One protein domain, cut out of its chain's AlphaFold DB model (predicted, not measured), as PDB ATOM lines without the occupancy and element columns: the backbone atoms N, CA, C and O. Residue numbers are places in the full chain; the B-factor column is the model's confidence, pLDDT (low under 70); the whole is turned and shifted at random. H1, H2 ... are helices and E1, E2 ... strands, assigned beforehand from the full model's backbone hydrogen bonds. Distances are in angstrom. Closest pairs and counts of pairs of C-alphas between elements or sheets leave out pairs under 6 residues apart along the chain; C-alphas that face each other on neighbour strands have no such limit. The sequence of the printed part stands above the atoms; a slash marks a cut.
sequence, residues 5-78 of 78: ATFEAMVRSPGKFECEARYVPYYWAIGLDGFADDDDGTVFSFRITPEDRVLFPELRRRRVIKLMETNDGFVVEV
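Overview. This is residues 5 to 78 of the 78 residues of an uncharacterized protein of viral metagenome (UniProt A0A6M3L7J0). A small sheet of three antiparallel strands has one helix, H2, lying across one face, while no named helix covers the other face. H1 packs on H2 at a wide angle and keeps off the sheet, and H3 lies beyond one end of the sheet, in the connection from E1 to E2. The printed part has 74 residues, with three named helices and three named strands in the order H1, H2, E1, H3, E2, E3; the sheet's order is E1, E2, E3, and the class is mixed, helices and strands. The whole is compact, with a radius of gyration of the C-alphas of 11.8 A, and rounded, with spans of 31 by 29 by 20 A.

Along the chain. H1, residues 5 to 12, begins at C-alpha 5 at (-8.270, 22.106, -6.196) and measures 10.7 A from first to last C-alpha. H2, residues 23 to 32, is the longest helix and measures 14.4 A. E1, residues 43 to 47, begins at C-alpha 43 at (-2.433, -1.667, 1.174) and measures 13.3 A. H3, residues 50 to 55, measures 9.2 A. E2, residues 64 to 69, is the longest strand at 17.1 A. E3, residues 75 to 77, measures 7.1 A and ends at C-alpha 77 at (-7.552, 2.163, -5.768).

Arrangement. E1 and E2 are antiparallel neighbours at 158 degrees, with N 44 and O 67 within hydrogen-bond range at 2.9 A and N 67 and O 44 at 2.8 A. E2 and E3 form a hairpin, antiparallel at 152 degrees, with N 68 and O 76 at 3.0 A. E1 and E3 are the edge strands. Residues 38 to 39 also pair, antiparallel, with residues 44 to 45 of E1. H2 is on the sheet at a height over the sheet of 8.5 A, in an arrangement of two layers, a helix on one face of a sheet. H2 runs across the strands, at 66 degrees to E1 on the local plane; its closest C-alphas to E1 are those of Gly 31 and Phe 44, 6.3 A apart. H1 touches H2, about perpendicular at 79 degrees, with the C-alphas of Phe 7 and Pro 25 closest at 6.3 A. H1 and H3 are not on the sheet, and H3 is apart from H1 and H2. In H1, H2 and H3 every O i to N i+4 pair is within hydrogen-bond range.

Size, cuts and confidence. The two C-alphas farthest apart, those of Pro 50 and Asp 72, are 33.0 A from each other. The printed part has no cut and ends at Val 78, the chain's last residue. The links from E1 to H3 and from E2 to E3 are tight, the other three are short, and none is long. The mean pLDDT of the printed part is 88.6, and no printed residue is under 70.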
ATOM      1  N   ALA A   5      -8.974  21.671  -4.991       74.69
ATOM      2  CA  ALA A   5      -8.270  22.106  -6.196       74.69
ATOM      3  C   ALA A   5      -6.838  21.545  -6.308       74.69
ATOM      4  O   ALA A   5      -6.382  21.234  -7.408       74.69
ATOM      5  N   THR A   6      -6.135  21.368  -5.185       78.88
ATOM      6  CA  THR A   6      -4.772  20.813  -5.172       78.88
ATOM      7  C   THR A   6      -4.779  19.343  -5.583       78.88
ATOM      8  O   THR A   6      -3.945  18.916  -6.380       78.88
ATOM      9  N   PHE A   7      -5.758  18.576  -5.104       80.56
ATOM     10  CA  PHE A   7      -5.903  17.170  -5.472       80.56
ATOM     11  C   PHE A   7      -6.326  16.996  -6.930       80.56
ATOM     12  O   PHE A   7      -5.818  16.111  -7.611       80.56
ATOM     13  N   GLU A   8      -7.183  17.883  -7.446       79.75
ATOM     14  CA  GLU A   8      -7.532  17.890  -8.871       79.75
ATOM     15  C   GLU A   8      -6.320  18.172  -9.770       79.75
ATOM     16  O   GLU A   8      -6.200  17.575 -10.840       79.75
ATOM     17  N   ALA A   9      -5.394  19.031  -9.340       78.94
ATOM     18  CA  ALA A   9      -4.152  19.271 -10.070       78.94
ATOM     19  C   ALA A   9      -3.204  18.058 -10.036       78.94
ATOM     20  O   ALA A   9      -2.565  17.762 -11.048       78.94
ATOM     21  N   MET A  10      -3.141  17.336  -8.909       81.94
ATOM     22  CA  MET A  10      -2.311  16.131  -8.756       81.94
ATOM     23  C   MET A  10      -2.764  14.980  -9.654       81.94
ATOM     24  O   MET A  10      -1.914  14.311 -10.229       81.94
ATOM     25  N   VAL A  11      -4.075  14.770  -9.815       83.06
ATOM     26  CA  VAL A  11      -4.595  13.683 -10.670       83.06
ATOM     27  C   VAL A  11      -4.556  14.011 -12.165       83.06
ATOM     28  O   VAL A  11      -4.563  13.113 -13.005       83.06
ATOM     29  N   ARG A  12      -4.522  15.306 -12.516       81.00
ATOM     30  CA  ARG A  12      -4.439  15.790 -13.908       81.00
ATOM     31  C   ARG A  12      -3.012  15.928 -14.423       81.00
ATOM     32  O   ARG A  12      -2.821  16.017 -15.633       81.00
ATOM     33  N   SER A  13      -2.038  16.014 -13.524       80.44
ATOM     34  CA  SER A  13      -0.628  16.109 -13.886       80.44
ATOM     35  C   SER A  13      -0.021  14.708 -13.946       80.44
ATOM     36  O   SER A  13      -0.357  13.886 -13.093       80.44
ATOM     37  N   PRO A  14       0.892  14.432 -14.893       81.81
ATOM     38  CA  PRO A  14       1.610  13.168 -14.909       81.81
ATOM     39  C   PRO A  14       2.352  12.945 -13.591       81.81
ATOM     40  O   PRO A  14       3.051  13.844 -13.112       81.81
ATOM     41  N   GLY A  15       2.194  11.766 -12.991       85.81
ATOM     42  CA  GLY A  15       2.795  11.462 -11.696       85.81
ATOM     43  C   GLY A  15       2.105  10.338 -10.930       85.81
ATOM     44  O   GLY A  15       1.311   9.577 -11.471       85.81
ATOM     45  N   LYS A  16       2.405  10.267  -9.629       86.75
ATOM     46  CA  LYS A  16       1.995   9.181  -8.721       86.75
ATOM     47  C   LYS A  16       0.480   8.921  -8.671       86.75
ATOM     48  O   LYS A  16       0.086   7.812  -8.338       86.75
ATOM     49  N   PHE A  17      -0.353   9.908  -9.003       89.25
ATOM     50  CA  PHE A  17      -1.822   9.832  -8.937       89.25
ATOM     51  C   PHE A  17      -2.499  10.079 -10.293       89.25
ATOM     52  O   PHE A  17      -3.669  10.459 -10.344       89.25
ATOM     53  N   GLU A  18      -1.754   9.964 -11.391       85.62
ATOM     54  CA  GLU A  18      -2.263  10.280 -12.723       85.62
ATOM     55  C   GLU A  18      -3.508   9.446 -13.065       85.62
ATOM     56  O   GLU A  18      -3.522   8.232 -12.892       85.62
ATOM     57  N   CYS A  19      -4.551  10.111 -13.575       83.88
ATOM     58  CA  CYS A  19      -5.845   9.517 -13.947       83.88
ATOM     59  C   CYS A  19      -6.680   8.917 -12.800       83.88
ATOM     60  O   CYS A  19      -7.755   8.374 -13.066       83.88
ATOM     61  N   GLU A  20      -6.256   9.056 -11.546       89.75
ATOM     62  CA  GLU A  20      -7.011   8.550 -10.401       89.75
ATOM     63  C   GLU A  20      -8.123   9.493  -9.938       89.75
ATOM     64  O   GLU A  20      -8.217  10.670 -10.310       89.75
ATOM     65  N   ALA A  21      -8.999   8.970  -9.079       88.50
ATOM     66  CA  ALA A  21      -9.994   9.802  -8.429       88.50
ATOM     67  C   ALA A  21      -9.328  10.795  -7.465       88.50
ATOM     68  O   ALA A  21      -8.411  10.475  -6.719       88.50
ATOM     69  N   ARG A  22      -9.856  12.015  -7.407       88.75
ATOM     70  CA  ARG A  22      -9.351  13.109  -6.556       88.75
ATOM     71  C   ARG A  22      -9.323  12.813  -5.047       88.75
ATOM     72  O   ARG A  22      -8.593  13.484  -4.326       88.75
ATOM     73  N   TYR A  23     -10.063  11.814  -4.562       89.31
ATOM     74  CA  TYR A  23      -9.941  11.356  -3.173       89.31
ATOM     75  C   TYR A  23      -8.700  10.482  -2.930       89.31
ATOM     76  O   TYR A  23      -8.237  10.398  -1.798       89.31
ATOM     77  N   VAL A  24      -8.129   9.849  -3.959       91.31
ATOM     78  CA  VAL A  24      -6.956   8.969  -3.833       91.31
ATOM     79  C   VAL A  24      -5.757   9.689  -3.203       91.31
ATOM     80  O   VAL A  24      -5.280   9.214  -2.173       91.31
ATOM     81  N   PRO A  25      -5.292  10.852  -3.705       91.19
ATOM     82  CA  PRO A  25      -4.182  11.563  -3.068       91.19
ATOM     83  C   PRO A  25      -4.516  12.078  -1.658       91.19
ATOM     84  O   PRO A  25      -3.618  12.184  -0.826       91.19
ATOM     85  N   TYR A  26      -5.791  12.367  -1.364       90.56
ATOM     86  CA  TYR A  26      -6.235  12.761  -0.022       90.56
ATOM     87  C   TYR A  26      -6.048  11.621   0.983       90.56
ATOM     88  O   TYR A  26      -5.383  11.795   2.002       90.56
ATOM     89  N   TYR A  27      -6.574  10.438   0.674       91.06
ATOM     90  CA  TYR A  27      -6.452   9.277   1.551       91.06
ATOM     91  C   TYR A  27      -5.033   8.719   1.596       91.06
ATOM     92  O   TYR A  27      -4.590   8.269   2.645       91.06
ATOM     93  N   TRP A  28      -4.283   8.812   0.499       91.38
ATOM     94  CA  TRP A  28      -2.874   8.439   0.501       91.38
ATOM     95  C   TRP A  28      -2.060   9.279   1.492       91.38
ATOM     96  O   TRP A  28      -1.275   8.726   2.256       91.38
ATOM     97  N   ALA A  29      -2.282  10.599   1.534       90.62
ATOM     98  CA  ALA A  29      -1.628  11.468   2.512       90.62
ATOM     99  C   ALA A  29      -1.984  11.075   3.958       90.62
ATOM    100  O   ALA A  29      -1.095  10.949   4.792       90.62
ATOM    101  N   ILE A  30      -3.262  10.786   4.226       90.12
ATOM    102  CA  ILE A  30      -3.738  10.315   5.541       90.12
ATOM    103  C   ILE A  30      -3.074   8.987   5.935       90.12
ATOM    104  O   ILE A  30      -2.684   8.811   7.088       90.12
ATOM    105  N   GLY A  31      -2.928   8.060   4.984       89.00
ATOM    106  CA  GLY A  31      -2.236   6.789   5.202       89.00
ATOM    107  C   GLY A  31      -0.767   6.980   5.562       89.00
ATOM    108  O   GLY A  31      -0.305   6.410   6.546       89.00
ATOM    109  N   LEU A  32      -0.056   7.845   4.830       89.00
ATOM    110  CA  LEU A  32       1.344   8.179   5.119       89.00
ATOM    111  C   LEU A  32       1.533   8.872   6.475       89.00
ATOM    112  O   LEU A  32       2.565   8.679   7.115       89.00
ATOM    113  N   ASP A  33       0.539   9.633   6.930       90.00
ATOM    114  CA  ASP A  33       0.525  10.248   8.262       90.00
ATOM    115  C   ASP A  33       0.182   9.240   9.386       90.00
ATOM    116  O   ASP A  33       0.161   9.606  10.563       90.00
ATOM    117  N   GLY A  34      -0.067   7.967   9.051       88.19
ATOM    118  CA  GLY A  34      -0.337   6.888  10.007       88.19
ATOM    119  C   GLY A  34      -1.788   6.810  10.485       88.19
ATOM    120  O   GLY A  34      -2.058   6.210  11.523       88.19
ATOM    121  N   PHE A  35      -2.726   7.411   9.749       88.88
ATOM    122  CA  PHE A  35      -4.156   7.440  10.083       88.88
ATOM    123  C   PHE A  35      -5.002   6.482   9.225       88.88
ATOM    124  O   PHE A  35      -6.213   6.669   9.099       88.88
ATOM    125  N   ALA A  36      -4.390   5.464   8.615       90.62
ATOM    126  CA  ALA A  36      -5.143   4.390   7.971       90.62
ATOM    127  C   ALA A  36      -5.941   3.582   9.011       90.62
ATOM    128  O   ALA A  36      -5.467   3.334  10.120       90.62
ATOM    129  N   ASP A  37      -7.160   3.163   8.655       91.00
ATOM    130  CA  ASP A  37      -7.980   2.294   9.512       91.00
ATOM    131  C   ASP A  37      -7.402   0.878   9.609       91.00
ATOM    132  O   ASP A  37      -7.619   0.184  10.605       91.00
ATOM    133  N   ASP A  38      -6.747   0.440   8.535       90.75
ATOM    134  CA  ASP A  38      -6.055  -0.837   8.418       90.75
ATOM    135  C   ASP A  38      -4.872  -0.675   7.456       90.75
ATOM    136  O   ASP A  38      -4.985   0.027   6.444       90.75
ATOM    137  N   ASP A  39      -3.756  -1.325   7.768       89.25
ATOM    138  CA  ASP A  39      -2.518  -1.281   6.991       89.25
ATOM    139  C   ASP A  39      -1.831  -2.653   7.029       89.25
ATOM    140  O   ASP A  39      -1.349  -3.093   8.072       89.25
ATOM    141  N   ASP A  40      -1.787  -3.320   5.874       85.25
ATOM    142  CA  ASP A  40      -1.107  -4.616   5.689       85.25
ATOM    143  C   ASP A  40       0.334  -4.441   5.158       85.25
ATOM    144  O   ASP A  40       0.910  -5.313   4.509       85.25
ATOM    145  N   GLY A  41       0.911  -3.246   5.315       81.25
ATOM    146  CA  GLY A  41       2.250  -2.869   4.850       81.25
ATOM    147  C   GLY A  41       2.366  -2.641   3.339       81.25
ATOM    148  O   GLY A  41       3.398  -2.174   2.864       81.25
ATOM    149  N   THR A  42       1.321  -2.971   2.578       85.88
ATOM    150  CA  THR A  42       1.242  -2.770   1.117       85.88
ATOM    151  C   THR A  42      -0.037  -2.048   0.698       85.88
ATOM    152  O   THR A  42      -0.071  -1.378  -0.334       85.88
ATOM    153  N   VAL A  43      -1.106  -2.194   1.486       91.50
ATOM    154  CA  VAL A  43      -2.433  -1.667   1.174       91.50
ATOM    155  C   VAL A  43      -2.961  -0.912   2.382       91.50
ATOM    156  O   VAL A  43      -3.115  -1.496   3.455       91.50
ATOM    157  N   PHE A  44      -3.314   0.354   2.180       93.25
ATOM    158  CA  PHE A  44      -4.028   1.153   3.167       93.25
ATOM    159  C   PHE A  44      -5.529   1.025   2.945       93.25
ATOM    160  O   PHE A  44      -6.022   1.284   1.846       93.25
ATOM    161  N   SER A  45      -6.274   0.663   3.987       93.94
ATOM    162  CA  SER A  45      -7.736   0.669   3.954       93.94
ATOM    163  C   SER A  45      -8.289   1.815   4.791       93.94
ATOM    164  O   SER A  45      -7.827   2.067   5.902       93.94
ATOM    165  N   PHE A  46      -9.331   2.470   4.279       94.31
ATOM    166  CA  PHE A  46     -10.019   3.565   4.966       94.31
ATOM    167  C   PHE A  46     -11.522   3.329   4.960       94.31
ATOM    168  O   PHE A  46     -12.115   3.015   3.921       94.31
ATOM    169  N   ARG A  47     -12.164   3.490   6.115       94.56
ATOM    170  CA  ARG A  47     -13.620   3.464   6.251       94.56
ATOM    171  C   ARG A  47     -14.174   4.834   5.889       94.56
ATOM    172  O   ARG A  47     -13.794   5.846   6.458       94.56
ATOM    173  N   ILE A  48     -15.131   4.849   4.967       94.12
ATOM    174  CA  ILE A  48     -15.749   6.091   4.501       94.12
ATOM    175  C   ILE A  48     -16.744   6.598   5.540       94.12
ATOM    176  O   ILE A  48     -17.787   5.972   5.782       94.12
ATOM    177  N   THR A  49     -16.445   7.762   6.106       91.50
ATOM    178  CA  THR A  49     -17.292   8.462   7.076       91.50
ATOM    179  C   THR A  49     -18.359   9.324   6.384       91.50
ATOM    180  O   THR A  49     -18.291   9.585   5.176       91.50
ATOM    181  N   PRO A  50     -19.413   9.761   7.098       91.44
ATOM    182  CA  PRO A  50     -20.350  10.752   6.576       91.44
ATOM    183  C   PRO A  50     -19.677  12.056   6.125       91.44
ATOM    184  O   PRO A  50     -20.084  12.611   5.106       91.44
ATOM    185  N   GLU A  51     -18.648  12.511   6.836       88.75
ATOM    186  CA  GLU A  51     -17.870  13.718   6.548       88.75
ATOM    187  C   GLU A  51     -17.125  13.590   5.215       88.75
ATOM    188  O   GLU A  51     -17.189  14.488   4.372       88.75
ATOM    189  N   ASP A  52     -16.531  12.426   4.955       89.19
ATOM    190  CA  ASP A  52     -15.864  12.138   3.683       89.19
ATOM    191  C   ASP A  52     -16.819  12.219   2.497       89.19
ATOM    192  O   ASP A  52     -16.445  12.658   1.416       89.19
ATOM    193  N   ARG A  53     -18.087  11.838   2.683       90.69
ATOM    194  CA  ARG A  53     -19.112  11.922   1.627       90.69
ATOM    195  C   ARG A  53     -19.546  13.353   1.338       90.69
ATOM    196  O   ARG A  53     -20.143  13.596   0.288       90.69
ATOM    197  N   VAL A  54     -19.310  14.275   2.270       89.50
ATOM    198  CA  VAL A  54     -19.516  15.710   2.048       89.50
ATOM    199  C   VAL A  54     -18.368  16.267   1.211       89.50
ATOM    200  O   VAL A  54     -18.625  17.016   0.271       89.50
ATOM    201  N   LEU A  55     -17.129  15.860   1.505       86.25
ATOM    202  CA  LEU A  55     -15.934  16.264   0.754       86.25
ATOM    203  C   LEU A  55     -15.877  15.626  -0.643       86.25
ATOM    204  O   LEU A  55     -15.560  16.298  -1.625       86.25
ATOM    205  N   PHE A  56     -16.251  14.351  -0.738       88.69
ATOM    206  CA  PHE A  56     -16.213  13.529  -1.946       88.69
ATOM    207  C   PHE A  56     -17.579  12.862  -2.177       88.69
ATOM    208  O   PHE A  56     -17.808  11.709  -1.786       88.69
ATOM    209  N   PRO A  57     -18.524  13.563  -2.833       88.31
ATOM    210  CA  PRO A  57     -19.862  13.038  -3.111       88.31
ATOM    211  C   PRO A  57     -19.865  11.717  -3.895       88.31
ATOM    212  O   PRO A  57     -20.806  10.928  -3.766       88.31
ATOM    213  N   GLU A  58     -18.818  11.446  -4.678       87.94
ATOM    214  CA  GLU A  58     -18.603  10.178  -5.385       87.94
ATOM    215  C   GLU A  58     -18.488   8.953  -4.452       87.94
ATOM    216  O   GLU A  58     -18.823   7.836  -4.855       87.94
ATOM    217  N   LEU A  59     -18.126   9.143  -3.178       90.31
ATOM    218  CA  LEU A  59     -18.001   8.075  -2.179       90.31
ATOM    219  C   LEU A  59     -19.320   7.740  -1.471       90.31
ATOM    220  O   LEU A  59     -19.362   6.844  -0.628       90.31
ATOM    221  N   ARG A  60     -20.436   8.400  -1.814       88.44
ATOM    222  CA  ARG A  60     -21.745   8.232  -1.144       88.44
ATOM    223  C   ARG A  60     -22.215   6.788  -0.979       88.44
ATOM    224  O   ARG A  60     -22.915   6.486  -0.017       88.44
ATOM    225  N   ARG A  61     -21.873   5.912  -1.926       89.38
ATOM    226  CA  ARG A  61     -22.248   4.486  -1.909       89.38
ATOM    227  C   ARG A  61     -21.118   3.567  -1.444       89.38
ATOM    228  O   ARG A  61     -21.360   2.376  -1.260       89.38
ATOM    229  N   ARG A  62     -19.911   4.101  -1.246       90.12
ATOM    230  CA  ARG A  62     -18.752   3.339  -0.784       90.12
ATOM    231  C   ARG A  62     -18.747   3.265   0.745       90.12
ATOM    232  O   ARG A  62     -19.228   4.159   1.447       90.12
ATOM    233  N   ARG A  63     -18.254   2.135   1.251       90.44
ATOM    234  CA  ARG A  63     -18.100   1.865   2.691       90.44
ATOM    235  C   ARG A  63     -16.639   1.853   3.107       90.44
ATOM    236  O   ARG A  63     -16.321   2.302   4.198       90.44
ATOM    237  N   VAL A  64     -15.791   1.326   2.237       93.06
ATOM    238  CA  VAL A  64     -14.351   1.218   2.417       93.06
ATOM    239  C   VAL A  64     -13.717   1.534   1.073       93.06
ATOM    240  O   VAL A  64     -14.304   1.216   0.035       93.06
ATOM    241  N   ILE A  65     -12.552   2.156   1.114       93.88
ATOM    242  CA  ILE A  65     -11.640   2.272  -0.019       93.88
ATOM    243  C   ILE A  65     -10.321   1.620   0.375       93.88
ATOM    244  O   ILE A  65      -9.974   1.580   1.560       93.88
ATOM    245  N   LYS A  66      -9.605   1.105  -0.615       94.25
ATOM    246  CA  LYS A  66      -8.292   0.510  -0.423       94.25
ATOM    247  C   LYS A  66      -7.344   1.114  -1.430       94.25
ATOM    248  O   LYS A  66      -7.674   1.177  -2.609       94.25
ATOM    249  N   LEU A  67      -6.200   1.575  -0.958       94.31
ATOM    250  CA  LEU A  67      -5.171   2.180  -1.783       94.31
ATOM    251  C   LEU A  67      -3.912   1.342  -1.697       94.31
ATOM    252  O   LEU A  67      -3.537   0.906  -0.610       94.31
ATOM    253  N   MET A  68      -3.242   1.162  -2.825       93.50
ATOM    254  CA  MET A  68      -1.929   0.532  -2.862       93.50
ATOM    255  C   MET A  68      -0.989   1.299  -3.779       93.50
ATOM    256  O   MET A  68      -1.417   1.869  -4.784       93.50
ATOM    257  N   GLU A  69       0.296   1.282  -3.443       93.75
ATOM    258  CA  GLU A  69       1.352   1.725  -4.347       93.75
ATOM    259  C   GLU A  69       1.830   0.533  -5.185       93.75
ATOM    260  O   GLU A  69       2.162  -0.531  -4.662       93.75
ATOM    261  N   THR A  70       1.816   0.690  -6.504       89.88
ATOM    262  CA  THR A  70       2.321  -0.302  -7.447       89.88
ATOM    263  C   THR A  70       3.849  -0.290  -7.462       89.88
ATOM    264  O   THR A  70       4.489   0.690  -7.086       89.88
ATOM    265  N   ASN A  71       4.456  -1.366  -7.969       89.31
ATOM    266  CA  ASN A  71       5.917  -1.451  -8.108       89.31
ATOM    267  C   ASN A  71       6.503  -0.366  -9.031       89.31
ATOM    268  O   ASN A  71       7.692  -0.069  -8.947       89.31
ATOM    269  N   ASP A  72       5.671   0.223  -9.892       87.69
ATOM    270  CA  ASP A  72       6.037   1.308 -10.801       87.69
ATOM    271  C   ASP A  72       5.920   2.703 -10.141       87.69
ATOM    272  O   ASP A  72       6.189   3.716 -10.786       87.69
ATOM    273  N   GLY A  73       5.539   2.773  -8.857       87.19
ATOM    274  CA  GLY A  73       5.442   4.014  -8.079       87.19
ATOM    275  C   GLY A  73       4.127   4.782  -8.251       87.19
ATOM    276  O   GLY A  73       4.055   5.959  -7.889       87.19
ATOM    277  N   PHE A  74       3.092   4.143  -8.805       90.25
ATOM    278  CA  PHE A  74       1.751   4.723  -8.933       90.25
ATOM    279  C   PHE A  74       0.872   4.313  -7.758       90.25
ATOM    280  O   PHE A  74       0.956   3.186  -7.289       90.25
ATOM    281  N   VAL A  75      -0.005   5.198  -7.302       91.19
ATOM    282  CA  VAL A  75      -1.027   4.869  -6.302       91.19
ATOM    283  C   VAL A  75      -2.332   4.628  -7.021       91.19
ATOM    284  O   VAL A  75      -2.773   5.486  -7.775       91.19
ATOM    285  N   VAL A  76      -2.948   3.484  -6.748       91.38
ATOM    286  CA  VAL A  76      -4.216   3.073  -7.355       91.38
ATOM    287  C   VAL A  76      -5.199   2.614  -6.286       91.38
ATOM    288  O   VAL A  76      -4.804   2.124  -5.223       91.38
ATOM    289  N   GLU A  77      -6.490   2.776  -6.568       91.50
ATOM    290  CA  GLU A  77      -7.552   2.163  -5.768       91.50
ATOM    291  C   GLU A  77      -7.774   0.695  -6.183       91.50
ATOM    292  O   GLU A  77      -7.828   0.394  -7.377       91.50
ATOM    293  N   VAL A  78      -7.938  -0.211  -5.204       88.38
ATOM    294  CA  VAL A  78      -8.146  -1.665  -5.410       88.38
ATOM    295  C   VAL A  78      -9.414  -2.236  -4.790       88.38
ATOM    296  O   VAL A  78      -9.878  -1.732  -3.740       88.38
TER     297      VAL A  78